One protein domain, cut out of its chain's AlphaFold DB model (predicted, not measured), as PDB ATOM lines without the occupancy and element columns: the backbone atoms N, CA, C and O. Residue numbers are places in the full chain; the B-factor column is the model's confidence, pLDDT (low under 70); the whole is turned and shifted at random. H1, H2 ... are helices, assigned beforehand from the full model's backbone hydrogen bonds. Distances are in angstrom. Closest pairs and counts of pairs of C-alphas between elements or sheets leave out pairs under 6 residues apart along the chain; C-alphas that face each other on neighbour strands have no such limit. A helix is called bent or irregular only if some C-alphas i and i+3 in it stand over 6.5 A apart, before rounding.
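What this domain is: This is residues 2 to 36 and 411 to 485 of the 485 residues of an uncharacterized protein of Phytomonas sp. isolate Hart1 (UniProt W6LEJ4). The model is a long, thin rod made of two helix pairs set end to end: the long helix H1 and the last helix H6 run side by side in opposite ways in one half, and the helical hairpin of H3 and H4 makes the other half. The short helices H2 and H5 lie at the join, and residues 2 to 9, of which 3 to 9 belong to H1, stick out free at the far end of the rod. The printed part has 110 residues with six named helices, H1 to H6 in order along the chain, and no named strand: the class is all helix. It is extended, with a radius of gyration of the C-alphas of 24.2 A, and spans 85 by 25 by 12 A.

How they stand to each other: H1, residues 3 to 34, touches H6, residues 463 to 482, with its residues 14 to 28 alone, at a shallow tilt of 19 degrees, opposite ways. Their closest C-alphas, those of Cys 24 and Leu 465, are 5.7 A apart. H1 is close to but not clearly touching H5, residues 457 to 460; their closest C-alphas, of Ala 32 and Leu 459, are 7.7 A apart. H2, residues 411 to 416, only just touches H5, with 3 pairs of C-alphas within 8 A, the closest being Val 413 and Pro 458 at 6.7 A. H2 and H3, residues 420 to 435, only just touch, with 3 such pairs and only at the corner by their link; the closest C-alphas are those of Gln 414 and Leu 420, 5.0 A apart. H3 and H4, residues 442 to 454, form a hairpin at a shallow tilt of 24 degrees, opposite ways, and their closest C-alphas, of Ile 423 and Leu 448, are 6.4 A apart. H1 is apart from H3 and H4, and so is H6. Every O i to N i+4 pair is within hydrogen-bond range in H2, H3, H4 and H6, against 26 of 28 in H1; H5 is too short for such a pair.

Where its parts are: H1 begins at C-alpha 3, (202.443, 149.960, 122.698), and is 46.4 A long from first to last C-alpha. It is neither bent nor irregular, but only just: C-alphas 13 and 16 are 6.4 A apart. H6 measures 28.7 A and ends at C-alpha 482, (191.230, 143.664, 133.039). H3 measures 22.4 A and ends at C-alpha 435, (126.880, 124.574, 116.610); H4 measures 18.2 A. H2 has six residues and H5 four.

The domain as a whole: The two C-alphas farthest apart, of Thr 2 and Gly 437, are 85.4 A apart. Residues 37 to 410 are not printed, and C-alphas 36 and 411 are 10.2 A apart across this cut. Of the links printed whole, H3 to H4 is short and the others are tight. The mean pLDDT of the printed part is 78.7; it is under 70 at residues 2 to 5, 7, 18, 30 to 34, 36 and 480 to 485.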
ATOM      1  N   THR A   2     206.169 146.820 123.457       69.75
ATOM      2  CA  THR A   2     205.884 148.159 122.915       69.75
ATOM      3  C   THR A   2     204.369 148.346 122.728       69.75
ATOM      4  O   THR A   2     203.658 147.399 122.390       69.75
ATOM      5  N   ARG A   3     203.855 149.570 122.936       66.19
ATOM      6  CA  ARG A   3     202.443 149.960 122.698       66.19
ATOM      7  C   ARG A   3     201.833 149.408 121.387       66.19
ATOM      8  O   ARG A   3     200.703 148.924 121.443       66.19
ATOM      9  N   PRO A   4     202.537 149.413 120.233       67.81
ATOM     10  CA  PRO A   4     202.018 148.827 118.992       67.81
ATOM     11  C   PRO A   4     201.885 147.297 119.026       67.81
ATOM     12  O   PRO A   4     200.898 146.775 118.518       67.81
ATOM     13  N   ALA A   5     202.805 146.566 119.668       67.50
ATOM     14  CA  ALA A   5     202.710 145.107 119.796       67.50
ATOM     15  C   ALA A   5     201.514 144.685 120.669       67.50
ATOM     16  O   ALA A   5     200.864 143.676 120.405       67.50
ATOM     17  N   TYR A   6     201.186 145.498 121.677       70.56
ATOM     18  CA  TYR A   6     200.002 145.308 122.510       70.56
ATOM     19  C   TYR A   6     198.700 145.551 121.738       70.56
ATOM     20  O   TYR A   6     197.785 144.733 121.807       70.56
ATOM     21  N   LEU A   7     198.629 146.636 120.957       69.19
ATOM     22  CA  LEU A   7     197.493 146.933 120.075       69.19
ATOM     23  C   LEU A   7     197.282 145.833 119.031       69.19
ATOM     24  O   LEU A   7     196.156 145.374 118.856       69.19
ATOM     25  N   LEU A   8     198.357 145.358 118.397       72.31
ATOM     26  CA  LEU A   8     198.297 144.277 117.414       72.31
ATOM     27  C   LEU A   8     197.787 142.971 118.043       72.31
ATOM     28  O   LEU A   8     196.897 142.332 117.491       72.31
ATOM     29  N   ALA A   9     198.279 142.606 119.232       70.62
ATOM     30  CA  ALA A   9     197.784 141.447 119.974       70.62
ATOM     31  C   ALA A   9     196.307 141.601 120.383       70.62
ATOM     32  O   ALA A   9     195.554 140.625 120.370       70.62
ATOM     33  N   HIS A  10     195.874 142.822 120.711       71.19
ATOM     34  CA  HIS A  10     194.478 143.117 121.026       71.19
ATOM     35  C   HIS A  10     193.569 142.946 119.805       71.19
ATOM     36  O   HIS A  10     192.512 142.330 119.926       71.19
ATOM     37  N   VAL A  11     193.994 143.438 118.638       72.25
ATOM     38  CA  VAL A  11     193.269 143.284 117.368       72.25
ATOM     39  C   VAL A  11     193.222 141.813 116.957       72.25
ATOM     40  O   VAL A  11     192.138 141.291 116.711       72.25
ATOM     41  N   LEU A  12     194.355 141.105 116.979       73.12
ATOM     42  CA  LEU A  12     194.431 139.687 116.605       73.12
ATOM     43  C   LEU A  12     193.557 138.783 117.488       73.12
ATOM     44  O   LEU A  12     193.033 137.784 117.005       73.12
ATOM     45  N   ARG A  13     193.353 139.134 118.764       71.31
ATOM     46  CA  ARG A  13     192.431 138.411 119.659       71.31
ATOM     47  C   ARG A  13     190.971 138.841 119.505       71.31
ATOM     48  O   ARG A  13     190.081 138.024 119.721       71.31
ATOM     49  N   ALA A  14     190.709 140.096 119.141       70.56
ATOM     50  CA  ALA A  14     189.353 140.619 118.983       70.56
ATOM     51  C   ALA A  14     188.709 140.247 117.638       70.56
ATOM     52  O   ALA A  14     187.495 140.069 117.583       70.56
ATOM     53  N   VAL A  15     189.499 140.104 116.569       72.75
ATOM     54  CA  VAL A  15     188.995 139.799 115.219       72.75
ATOM     55  C   VAL A  15     188.240 138.462 115.159       72.75
ATOM     56  O   VAL A  15     187.094 138.483 114.713       72.75
ATOM     57  N   PRO A  16     188.765 137.325 115.665       75.00
ATOM     58  CA  PRO A  16     188.033 136.056 115.647       75.00
ATOM     59  C   PRO A  16     186.719 136.129 116.426       75.00
ATOM     60  O   PRO A  16     185.696 135.608 115.991       75.00
ATOM     61  N   VAL A  17     186.728 136.832 117.560       71.69
ATOM     62  CA  VAL A  17     185.542 137.034 118.396       71.69
ATOM     63  C   VAL A  17     184.489 137.875 117.671       71.69
ATOM     64  O   VAL A  17     183.313 137.521 117.672       71.69
ATOM     65  N   SER A  18     184.910 138.949 117.003       68.31
ATOM     66  CA  SER A  18     184.038 139.787 116.177       68.31
ATOM     67  C   SER A  18     183.450 139.009 114.993       68.31
ATOM     68  O   SER A  18     182.256 139.110 114.717       68.31
ATOM     69  N   MET A  19     184.250 138.161 114.337       71.50
ATOM     70  CA  MET A  19     183.779 137.299 113.248       71.50
ATOM     71  C   MET A  19     182.742 136.278 113.730       71.50
ATOM     72  O   MET A  19     181.692 136.141 113.108       71.50
ATOM     73  N   ILE A  20     182.991 135.608 114.862       74.75
ATOM     74  CA  ILE A  20     182.034 134.664 115.461       74.75
ATOM     75  C   ILE A  20     180.742 135.385 115.853       74.75
ATOM     76  O   ILE A  20     179.657 134.877 115.575       74.75
ATOM     77  N   HIS A  21     180.844 136.575 116.449       73.81
ATOM     78  CA  HIS A  21     179.689 137.409 116.779       73.81
ATOM     79  C   HIS A  21     178.870 137.746 115.526       73.81
ATOM     80  O   HIS A  21     177.661 137.527 115.501       73.81
ATOM     81  N   HIS A  22     179.533 138.186 114.457       70.69
ATOM     82  CA  HIS A  22     178.881 138.509 113.194       70.69
ATOM     83  C   HIS A  22     178.194 137.291 112.558       70.69
ATOM     84  O   HIS A  22     177.069 137.403 112.076       70.69
ATOM     85  N   TRP A  23     178.819 136.112 112.590       72.81
ATOM     86  CA  TRP A  23     178.212 134.884 112.071       72.81
ATOM     87  C   TRP A  23     177.035 134.393 112.914       72.81
ATOM     88  O   TRP A  23     176.026 133.972 112.347       72.81
ATOM     89  N   CYS A  24     177.125 134.475 114.245       73.88
ATOM     90  CA  CYS A  24     176.008 134.149 115.137       73.88
ATOM     91  C   CYS A  24     174.823 135.079 114.868       73.88
ATOM     92  O   CYS A  24     173.712 134.601 114.640       73.88
ATOM     93  N   TYR A  25     175.088 136.384 114.790       74.00
ATOM     94  CA  TYR A  25     174.090 137.393 114.459       74.00
ATOM     95  C   TYR A  25     173.444 137.124 113.095       74.00
ATOM     96  O   TYR A  25     172.222 137.056 112.987       74.00
ATOM     97  N   LEU A  26     174.247 136.903 112.050       71.00
ATOM     98  CA  LEU A  26     173.743 136.624 110.705       71.00
ATOM     99  C   LEU A  26     172.862 135.369 110.687       71.00
ATOM    100  O   LEU A  26     171.768 135.393 110.124       71.00
ATOM    101  N   LYS A  27     173.299 134.288 111.340       73.94
ATOM    102  CA  LYS A  27     172.539 133.036 111.405       73.94
ATOM    103  C   LYS A  27     171.218 133.199 112.161       73.94
ATOM    104  O   LYS A  27     170.197 132.724 111.672       73.94
ATOM    105  N   GLN A  28     171.198 133.938 113.273       73.12
ATOM    106  CA  GLN A  28     169.958 134.271 113.987       73.12
ATOM    107  C   GLN A  28     168.984 135.069 113.102       73.12
ATOM    108  O   GLN A  28     167.786 134.785 113.086       73.12
ATOM    109  N   LYS A  29     169.478 136.051 112.334       70.88
ATOM    110  CA  LYS A  29     168.634 136.829 111.407       70.88
ATOM    111  C   LYS A  29     168.078 135.966 110.274       70.88
ATOM    112  O   LYS A  29     166.897 136.079 109.951       70.88
ATOM    113  N   LEU A  30     168.889 135.060 109.729       68.25
ATOM    114  CA  LEU A  30     168.453 134.092 108.722       68.25
ATOM    115  C   LEU A  30     167.400 133.120 109.274       68.25
ATOM    116  O   LEU A  30     166.447 132.785 108.572       68.25
ATOM    117  N   ALA A  31     167.527 132.691 110.531       68.19
ATOM    118  CA  ALA A  31     166.516 131.868 111.189       68.19
ATOM    119  C   ALA A  31     165.182 132.621 111.336       68.19
ATOM    120  O   ALA A  31     164.132 132.065 111.016       68.19
ATOM    121  N   ALA A  32     165.219 133.904 111.715       69.81
ATOM    122  CA  ALA A  32     164.029 134.753 111.770       69.81
ATOM    123  C   ALA A  32     163.364 134.928 110.390       69.81
ATOM    124  O   ALA A  32     162.140 134.941 110.298       69.81
ATOM    125  N   LEU A  33     164.144 134.990 109.304       66.31
ATOM    126  CA  LEU A  33     163.602 134.999 107.941       66.31
ATOM    127  C   LEU A  33     162.942 133.680 107.535       66.31
ATOM    128  O   LEU A  33     161.983 133.693 106.778       66.31
ATOM    129  N   ARG A  34     163.398 132.527 108.026       67.50
ATOM    130  CA  ARG A  34     162.706 131.256 107.732       67.50
ATOM    131  C   ARG A  34     161.300 131.207 108.336       67.50
ATOM    132  O   ARG A  34     160.443 130.502 107.820       67.50
ATOM    133  N   LEU A  35     161.055 131.972 109.399       70.50
ATOM    134  CA  LEU A  35     159.726 132.152 109.998       70.50
ATOM    135  C   LEU A  35     158.838 133.116 109.195       70.50
ATOM    136  O   LEU A  35     157.621 133.145 109.383       70.50
ATOM    137  N   MET A  36     159.443 133.885 108.288       67.62
ATOM    138  CA  MET A  36     158.773 134.711 107.289       67.62
ATOM    139  C   MET A  36     158.319 133.853 106.092       67.62
ATOM    140  O   MET A  36     158.585 134.189 104.941       67.62
ATOM    141  N   GLU A 411     150.111 133.286 112.612       83.56
ATOM    142  CA  GLU A 411     149.889 132.207 111.651       83.56
ATOM    143  C   GLU A 411     151.185 131.791 110.935       83.56
ATOM    144  O   GLU A 411     151.352 130.597 110.686       83.56
ATOM    145  N   SER A 412     152.119 132.713 110.656       81.69
ATOM    146  CA  SER A 412     153.418 132.371 110.053       81.69
ATOM    147  C   SER A 412     154.305 131.577 111.019       81.69
ATOM    148  O   SER A 412     154.842 130.531 110.652       81.69
ATOM    149  N   VAL A 413     154.371 131.990 112.289       85.25
ATOM    150  CA  VAL A 413     155.091 131.252 113.343       85.25
ATOM    151  C   VAL A 413     154.457 129.872 113.572       85.25
ATOM    152  O   VAL A 413     155.151 128.853 113.592       85.25
ATOM    153  N   GLN A 414     153.125 129.806 113.645       85.31
ATOM    154  CA  GLN A 414     152.389 128.547 113.769       85.31
ATOM    155  C   GLN A 414     152.599 127.629 112.561       85.31
ATOM    156  O   GLN A 414     152.683 126.410 112.732       85.31
ATOM    157  N   ALA A 415     152.680 128.178 111.346       81.19
ATOM    158  CA  ALA A 415     152.972 127.408 110.142       81.19
ATOM    159  C   ALA A 415     154.373 126.790 110.215       81.19
ATOM    160  O   ALA A 415     154.505 125.587 109.999       81.19
ATOM    161  N   ALA A 416     155.378 127.578 110.604       79.00
ATOM    162  CA  ALA A 416     156.758 127.120 110.750       79.00
ATOM    163  C   ALA A 416     156.921 126.019 111.818       79.00
ATOM    164  O   ALA A 416     157.785 125.157 111.690       79.00
ATOM    165  N   SER A 417     156.067 126.006 112.848       83.00
ATOM    166  CA  SER A 417     156.046 124.940 113.866       83.00
ATOM    167  C   SER A 417     155.394 123.627 113.401       83.00
ATOM    168  O   SER A 417     155.414 122.635 114.129       83.00
ATOM    169  N   GLY A 418     154.716 123.620 112.247       82.44
ATOM    170  CA  GLY A 418     153.872 122.507 111.797       82.44
ATOM    171  C   GLY A 418     152.548 122.347 112.568       82.44
ATOM    172  O   GLY A 418     151.690 121.563 112.161       82.44
ATOM    173  N   GLN A 419     152.317 123.116 113.641       85.56
ATOM    174  CA  GLN A 419     151.129 122.989 114.499       85.56
ATOM    175  C   GLN A 419     149.871 123.646 113.915       85.56
ATOM    176  O   GLN A 419     148.757 123.318 114.327       85.56
ATOM    177  N   LEU A 420     150.004 124.547 112.932       85.00
ATOM    178  CA  LEU A 420     148.884 125.325 112.382       85.00
ATOM    179  C   LEU A 420     147.710 124.460 111.899       85.00
ATOM    180  O   LEU A 420     146.547 124.766 112.168       85.00
ATOM    181  N   GLY A 421     147.995 123.363 111.190       85.94
ATOM    182  CA  GLY A 421     146.958 122.442 110.719       85.94
ATOM    183  C   GLY A 421     146.224 121.763 111.877       85.94
ATOM    184  O   GLY A 421     145.000 121.643 111.855       85.94
ATOM    185  N   ALA A 422     146.969 121.380 112.909       86.81
ATOM    186  CA  ALA A 422     146.472 120.710 114.102       86.81
ATOM    187  C   ALA A 422     145.592 121.647 114.956       86.81
ATOM    188  O   ALA A 422     144.510 121.255 115.396       86.81
ATOM    189  N   ILE A 423     146.011 122.908 115.120       88.38
ATOM    190  CA  ILE A 423     145.254 123.971 115.800       88.38
ATOM    191  C   ILE A 423     143.957 124.281 115.041       88.38
ATOM    192  O   ILE A 423     142.887 124.362 115.643       88.38
ATOM    193  N   ARG A 424     144.017 124.412 113.708       88.88
ATOM    194  CA  ARG A 424     142.828 124.682 112.880       88.88
ATOM    195  C   ARG A 424     141.804 123.549 112.949       88.88
ATOM    196  O   ARG A 424     140.612 123.838 113.006       88.88
ATOM    197  N   ARG A 425     142.243 122.285 112.975       90.19
ATOM    198  CA  ARG A 425     141.346 121.127 113.152       90.19
ATOM    199  C   ARG A 425     140.636 121.163 114.505       90.19
ATOM    200  O   ARG A 425     139.418 121.035 114.533       90.19
ATOM    201  N   LEU A 426     141.367 121.416 115.592       88.12
ATOM    202  CA  LEU A 426     140.778 121.538 116.932       88.12
ATOM    203  C   LEU A 426     139.794 122.702 117.024       88.12
ATOM    204  O   LEU A 426     138.711 122.547 117.575       88.12
ATOM    205  N   ARG A 427     140.131 123.854 116.433       88.69
ATOM    206  CA  ARG A 427     139.242 125.021 116.425       88.69
ATOM    207  C   ARG A 427     137.948 124.763 115.649       88.69
ATOM    208  O   ARG A 427     136.901 125.216 116.094       88.69
ATOM    209  N   ARG A 428     138.020 124.036 114.527       89.25
ATOM    210  CA  ARG A 428     136.838 123.612 113.755       89.25
ATOM    211  C   ARG A 428     135.981 122.627 114.544       89.25
ATOM    212  O   ARG A 428     134.805 122.881 114.738       89.25
ATOM    213  N   SER A 429     136.594 121.586 115.103       86.31
ATOM    214  CA  SER A 429     135.885 120.613 115.941       86.31
ATOM    215  C   SER A 429     135.199 121.274 117.144       86.31
ATOM    216  O   SER A 429     134.051 120.962 117.440       86.31
ATOM    217  N   ALA A 430     135.852 122.246 117.790       86.00
ATOM    218  CA  ALA A 430     135.245 123.024 118.865       86.00
ATOM    219  C   ALA A 430     134.082 123.908 118.375       86.00
ATOM    220  O   ALA A 430     133.078 124.019 119.070       86.00
ATOM    221  N   SER A 431     134.187 124.530 117.193       87.38
ATOM    222  CA  SER A 431     133.084 125.324 116.633       87.38
ATOM    223  C   SER A 431     131.897 124.472 116.197       87.38
ATOM    224  O   SER A 431     130.760 124.905 116.360       87.38
ATOM    225  N   ASP A 432     132.152 123.276 115.673       87.75
ATOM    226  CA  ASP A 432     131.111 122.349 115.234       87.75
ATOM    227  C   ASP A 432     130.359 121.787 116.451       87.75
ATOM    228  O   ASP A 432     129.136 121.856 116.492       87.75
ATOM    229  N   ALA A 433     131.075 121.423 117.523       85.31
ATOM    230  CA  ALA A 433     130.461 121.020 118.790       85.31
ATOM    231  C   ALA A 433     129.563 122.112 119.402       85.31
ATOM    232  O   ALA A 433     128.507 121.806 119.949       85.31
ATOM    233  N   ILE A 434     129.952 123.391 119.297       87.69
ATOM    234  CA  ILE A 434     129.121 124.521 119.754       87.69
ATOM    235  C   ILE A 434     127.869 124.670 118.879       87.69
ATOM    236  O   ILE A 434     126.784 124.935 119.394       87.69
ATOM    237  N   ARG A 435     128.005 124.502 117.558       86.56
ATOM    238  CA  ARG A 435     126.880 124.574 116.610       86.56
ATOM    239  C   ARG A 435     125.866 123.455 116.819       86.56
ATOM    240  O   ARG A 435     124.678 123.688 116.640       86.56
ATOM    241  N   GLU A 436     126.324 122.285 117.243       88.12
ATOM    242  CA  GLU A 436     125.489 121.133 117.596       88.12
ATOM    243  C   GLU A 436     124.840 121.257 118.991       88.12
ATOM    244  O   GLU A 436     124.177 120.334 119.456       88.12
ATOM    245  N   GLY A 437     125.003 122.397 119.678       82.94
ATOM    246  CA  GLY A 437     124.442 122.644 121.012       82.94
ATOM    247  C   GLY A 437     125.259 122.043 122.163       82.94
ATOM    248  O   GLY A 437     124.851 122.122 123.322       82.94
ATOM    249  N   GLY A 438     126.421 121.461 121.862       83.50
ATOM    250  CA  GLY A 438     127.372 120.939 122.836       83.50
ATOM    251  C   GLY A 438     128.311 122.007 123.407       83.50
ATOM    252  O   GLY A 438     128.306 123.180 123.029       83.50
ATOM    253  N   ARG A 439     129.166 121.587 124.347       81.75
ATOM    254  CA  ARG A 439     130.262 122.405 124.887       81.75
ATOM    255  C   ARG A 439     131.604 121.770 124.521       81.75
ATOM    256  O   ARG A 439     131.725 120.548 124.634       81.75
ATOM    257  N   PRO A 440     132.618 122.558 124.122       80.19
ATOM    258  CA  PRO A 440     133.955 122.024 123.902       80.19
ATOM    259  C   PRO A 440     134.490 121.420 125.205       80.19
ATOM    260  O   PRO A 440     134.311 121.979 126.289       80.19
ATOM    261  N   SER A 441     135.123 120.253 125.098       84.62
ATOM    262  CA  SER A 441     135.628 119.528 126.269       84.62
ATOM    263  C   SER A 441     136.836 120.237 126.894       84.62
ATOM    264  O   SER A 441     137.646 120.848 126.196       84.62
ATOM    265  N   ALA A 442     137.014 120.087 128.212       86.44
ATOM    266  CA  ALA A 442     138.196 120.598 128.914       86.44
ATOM    267  C   ALA A 442     139.506 120.039 128.325       86.44
ATOM    268  O   ALA A 442     140.513 120.741 128.266       86.44
ATOM    269  N   TRP A 443     139.470 118.799 127.820       87.19
ATOM    270  CA  TRP A 443     140.589 118.181 127.114       87.19
ATOM    271  C   TRP A 443     140.927 118.903 125.805       87.19
ATOM    272  O   TRP A 443     142.088 119.227 125.579       87.19
ATOM    273  N   GLN A 444     139.931 119.244 124.981       84.12
ATOM    274  CA  GLN A 444     140.149 120.035 123.762       84.12
ATOM    275  C   GLN A 444     140.714 121.426 124.078       84.12
ATOM    276  O   GLN A 444     141.556 121.924 123.332       84.12
ATOM    277  N   SER A 445     140.295 122.052 125.184       85.88
ATOM    278  CA  SER A 445     140.869 123.324 125.639       85.88
ATOM    279  C   SER A 445     142.322 123.177 126.099       85.88
ATOM    280  O   SER A 445     143.162 123.989 125.711       85.88
ATOM    281  N   ALA A 446     142.639 122.136 126.875       88.44
ATOM    282  CA  ALA A 446     144.001 121.845 127.314       88.44
ATOM    283  C   ALA A 446     144.920 121.513 126.126       88.44
ATOM    284  O   ALA A 446     146.028 122.038 126.035       88.44
ATOM    285  N   GLU A 447     144.440 120.709 125.175       89.31
ATOM    286  CA  GLU A 447     145.163 120.359 123.953       89.31
ATOM    287  C   GLU A 447     145.382 121.583 123.055       89.31
ATOM    288  O   GLU A 447     146.481 121.780 122.532       89.31
ATOM    289  N   LEU A 448     144.370 122.444 122.910       88.31
ATOM    290  CA  LEU A 448     144.502 123.707 122.187       88.31
ATOM    291  C   LEU A 448     145.555 124.599 122.849       88.31
ATOM    292  O   LEU A 448     146.413 125.124 122.145       88.31
ATOM    293  N   MET A 449     145.528 124.739 124.177       88.56
ATOM    294  CA  MET A 449     146.505 125.538 124.921       88.56
ATOM    295  C   MET A 449     147.923 124.978 124.768       88.56
ATOM    296  O   MET A 449     148.845 125.731 124.458       88.56
ATOM    297  N   ALA A 450     148.104 123.663 124.907       89.31
ATOM    298  CA  ALA A 450     149.399 123.006 124.744       89.31
ATOM    299  C   ALA A 450     149.951 123.181 123.322       89.31
ATOM    300  O   ALA A 450     151.096 123.597 123.148       89.31
ATOM    301  N   ARG A 451     149.130 122.942 122.291       88.94
ATOM    302  CA  ARG A 451     149.531 123.143 120.889       88.94
ATOM    303  C   ARG A 451     149.810 124.606 120.575       88.94
ATOM    304  O   ARG A 451     150.726 124.892 119.811       88.94
ATOM    305  N   TRP A 452     149.067 125.531 121.180       87.50
ATOM    306  CA  TRP A 452     149.316 126.963 121.048       87.50
ATOM    307  C   TRP A 452     150.669 127.352 121.653       87.50
ATOM    308  O   TRP A 452     151.450 128.031 120.994       87.50
ATOM    309  N   MET A 453     151.001 126.855 122.847       86.00
ATOM    310  CA  MET A 453     152.317 127.065 123.463       86.00
ATOM    311  C   MET A 453     153.446 126.463 122.616       86.00
ATOM    312  O   MET A 453     154.422 127.144 122.304       86.00
ATOM    313  N   LEU A 454     153.283 125.214 122.166       86.62
ATOM    314  CA  LEU A 454     154.260 124.533 121.312       86.62
ATOM    315  C   LEU A 454     154.439 125.227 119.960       86.62
ATOM    316  O   LEU A 454     155.516 125.158 119.371       86.62
ATOM    317  N   SER A 455     153.422 125.935 119.471       87.75
ATOM    318  CA  SER A 455     153.511 126.630 118.192       87.75
ATOM    319  C   SER A 455     154.491 127.806 118.177       87.75
ATOM    320  O   SER A 455     154.933 128.202 117.104       87.75
ATOM    321  N   PHE A 456     154.890 128.317 119.348       87.38
ATOM    322  CA  PHE A 456     155.902 129.370 119.478       87.38
ATOM    323  C   PHE A 456     157.335 128.841 119.606       87.38
ATOM    324  O   PHE A 456     158.273 129.637 119.613       87.38
ATOM    325  N   THR A 457     157.536 127.518 119.650       86.31
ATOM    326  CA  THR A 457     158.878 126.905 119.665       86.31
ATOM    327  C   THR A 457     159.821 127.406 118.564       86.31
ATOM    328  O   THR A 457     161.002 127.576 118.872       86.31
ATOM    329  N   PRO A 458     159.369 127.757 117.337       85.19
ATOM    330  CA  PRO A 458     160.274 128.280 116.319       85.19
ATOM    331  C   PRO A 458     160.924 129.624 116.679       85.19
ATOM    332  O   PRO A 458     161.993 129.934 116.162       85.19
ATOM    333  N   LEU A 459     160.342 130.409 117.600       85.06
ATOM    334  CA  LEU A 459     160.964 131.641 118.111       85.06
ATOM    335  C   LEU A 459     162.225 131.366 118.947       85.06
ATOM    336  O   LEU A 459     163.037 132.265 119.145       85.06
ATOM    337  N   TYR A 460     162.390 130.134 119.431       86.56
ATOM    338  CA  TYR A 460     163.546 129.685 120.210       86.56
ATOM    339  C   TYR A 460     164.586 128.944 119.368       86.56
ATOM    340  O   TYR A 460     165.601 128.492 119.902       86.56
ATOM    341  N   TYR A 461     164.377 128.821 118.057       83.75
ATOM    342  CA  TYR A 461     165.405 128.273 117.182       83.75
ATOM    343  C   TYR A 461     166.679 129.115 117.270       83.75
ATOM    344  O   TYR A 461     166.635 130.339 117.401       83.75
ATOM    345  N   ASP A 462     167.818 128.425 117.250       81.75
ATOM    346  CA  ASP A 462     169.148 129.019 117.374       81.75
ATOM    347  C   ASP A 462     169.422 129.796 118.679       81.75
ATOM    348  O   ASP A 462     170.408 130.531 118.760       81.75
ATOM    349  N   VAL A 463     168.638 129.578 119.745       85.12
ATOM    350  CA  VAL A 463     168.879 130.195 121.065       85.12
ATOM    351  C   VAL A 463     170.278 129.886 121.616       85.12
ATOM    352  O   VAL A 463     170.881 130.717 122.296       85.12
ATOM    353  N   GLN A 464     170.849 128.729 121.267       85.12
ATOM    354  CA  GLN A 464     172.220 128.372 121.625       85.12
ATOM    355  C   GLN A 464     173.258 129.342 121.040       85.12
ATOM    356  O   GLN A 464     174.264 129.617 121.690       85.12
ATOM    357  N   LEU A 465     173.011 129.909 119.853       82.19
ATOM    358  CA  LEU A 465     173.899 130.918 119.268       82.19
ATOM    359  C   LEU A 465     173.833 132.215 120.061       82.19
ATOM    360  O   LEU A 465     174.860 132.844 120.278       82.19
ATOM    361  N   THR A 466     172.646 132.582 120.541       82.62
ATOM    362  CA  THR A 466     172.456 133.744 121.416       82.62
ATOM    363  C   THR A 466     173.183 133.552 122.738       82.62
ATOM    364  O   THR A 466     173.893 134.450 123.181       82.62
ATOM    365  N   ALA A 467     173.102 132.363 123.340       84.75
ATOM    366  CA  ALA A 467     173.866 132.053 124.544       84.75
ATOM    367  C   ALA A 467     175.382 132.209 124.313       84.75
ATOM    368  O   ALA A 467     176.059 132.882 125.092       84.75
ATOM    369  N   VAL A 468     175.907 131.644 123.217       84.00
ATOM    370  CA  VAL A 468     177.327 131.756 122.842       84.00
ATOM    371  C   VAL A 468     177.723 133.212 122.605       84.00
ATOM    372  O   VAL A 468     178.726 133.665 123.149       84.00
ATOM    373  N   GLU A 469     176.926 133.968 121.855       81.56
ATOM    374  CA  GLU A 469     177.168 135.378 121.552       81.56
ATOM    375  C   GLU A 469     177.257 136.231 122.826       81.56
ATOM    376  O   GLU A 469     178.181 137.034 122.980       81.56
ATOM    377  N   LYS A 470     176.332 136.037 123.773       83.50
ATOM    378  CA  LYS A 470     176.300 136.799 125.027       83.50
ATOM    379  C   LYS A 470     177.443 136.418 125.963       83.50
ATOM    380  O   LYS A 470     178.051 137.307 126.561       83.50
ATOM    381  N   LEU A 471     177.782 135.131 126.055       83.50
ATOM    382  CA  LEU A 471     178.941 134.663 126.821       83.50
ATOM    383  C   LEU A 471     180.253 135.201 126.240       83.50
ATOM    384  O   LEU A 471     181.122 135.654 126.986       83.50
ATOM    385  N   LEU A 472     180.375 135.218 124.913       79.69
ATOM    386  CA  LEU A 472     181.537 135.758 124.219       79.69
ATOM    387  C   LEU A 472     181.649 137.279 124.412       79.69
ATOM    388  O   LEU A 472     182.731 137.796 124.694       79.69
ATOM    389  N   GLY A 473     180.522 137.996 124.352       76.75
ATOM    390  CA  GLY A 473     180.452 139.421 124.675       76.75
ATOM    391  C   GLY A 473     180.849 139.719 126.124       76.75
ATOM    392  O   GLY A 473     181.614 140.651 126.379       76.75
ATOM    393  N   PHE A 474     180.401 138.898 127.075       78.62
ATOM    394  CA  PHE A 474     180.794 138.996 128.482       78.62
ATOM    395  C   PHE A 474     182.296 138.752 128.681       78.62
ATOM    396  O   PHE A 474     182.958 139.538 129.363       78.62
ATOM    397  N   TYR A 475     182.850 137.723 128.034       80.38
ATOM    398  CA  TYR A 475     184.286 137.447 128.042       80.38
ATOM    399  C   TYR A 475     185.091 138.651 127.532       80.38
ATOM    400  O   TYR A 475     186.023 139.099 128.200       80.38
ATOM    401  N   MET A 476     184.685 139.249 126.408       74.50
ATOM    402  CA  MET A 476     185.341 140.446 125.869       74.50
ATOM    403  C   MET A 476     185.199 141.667 126.783       74.50
ATOM    404  O   MET A 476     186.142 142.448 126.931       74.50
ATOM    405  N   ALA A 477     184.046 141.842 127.430       74.31
ATOM    406  CA  ALA A 477     183.819 142.934 128.373       74.31
ATOM    407  C   ALA A 477     184.690 142.811 129.635       74.31
ATOM    408  O   ALA A 477     185.201 143.818 130.123       74.31
ATOM    409  N   ILE A 478     184.892 141.594 130.151       75.69
ATOM    410  CA  ILE A 478     185.837 141.342 131.247       75.69
ATOM    411  C   ILE A 478     187.265 141.581 130.773       75.69
ATOM    412  O   ILE A 478     188.006 142.316 131.424       75.69
ATOM    413  N   TRP A 479     187.633 140.996 129.633       71.50
ATOM    414  CA  TRP A 479     188.975 141.103 129.075       71.50
ATOM    415  C   TRP A 479     189.388 142.567 128.913       71.50
ATOM    416  O   TRP A 479     190.389 142.985 129.478       71.50
ATOM    417  N   THR A 480     188.559 143.380 128.252       67.38
ATOM    418  CA  THR A 480     188.819 144.818 128.038       67.38
ATOM    419  C   THR A 480     188.888 145.654 129.319       67.38
ATOM    420  O   THR A 480     189.476 146.736 129.303       67.38
ATOM    421  N   ARG A 481     188.279 145.200 130.421       68.62
ATOM    422  CA  ARG A 481     188.364 145.870 131.728       68.62
ATOM    423  C   ARG A 481     189.611 145.458 132.504       68.62
ATOM    424  O   ARG A 481     190.217 146.319 133.125       68.62
ATOM    425  N   LEU A 482     190.003 144.186 132.427       63.81
ATOM    426  CA  LEU A 482     191.230 143.664 133.039       63.81
ATOM    427  C   LEU A 482     192.499 144.129 132.313       63.81
ATOM    428  O   LEU A 482     193.553 144.198 132.924       63.81
ATOM    429  N   THR A 483     192.407 144.454 131.022       56.75
ATOM    430  CA  THR A 483     193.541 144.931 130.214       56.75
ATOM    431  C   THR A 483     193.707 146.457 130.191       56.75
ATOM    432  O   THR A 483     194.635 146.963 129.555       56.75
ATOM    433  N   LYS A 484     192.793 147.203 130.830       51.88
ATOM    434  CA  LYS A 484     192.868 148.670 130.997       51.88
ATOM    435  C   LYS A 484     193.542 149.107 132.304       51.88
ATOM    436  O   LYS A 484     193.868 150.285 132.420       51.88
ATOM    437  N   THR A 485     193.702 148.191 133.255       43.06
ATOM    438  CA  THR A 485     194.556 148.324 134.447       43.06
ATOM    439  C   THR A 485     195.947 147.822 134.128       43.06
ATOM    440  O   THR A 485     196.914 148.487 134.553       43.06
TER     441      THR A 485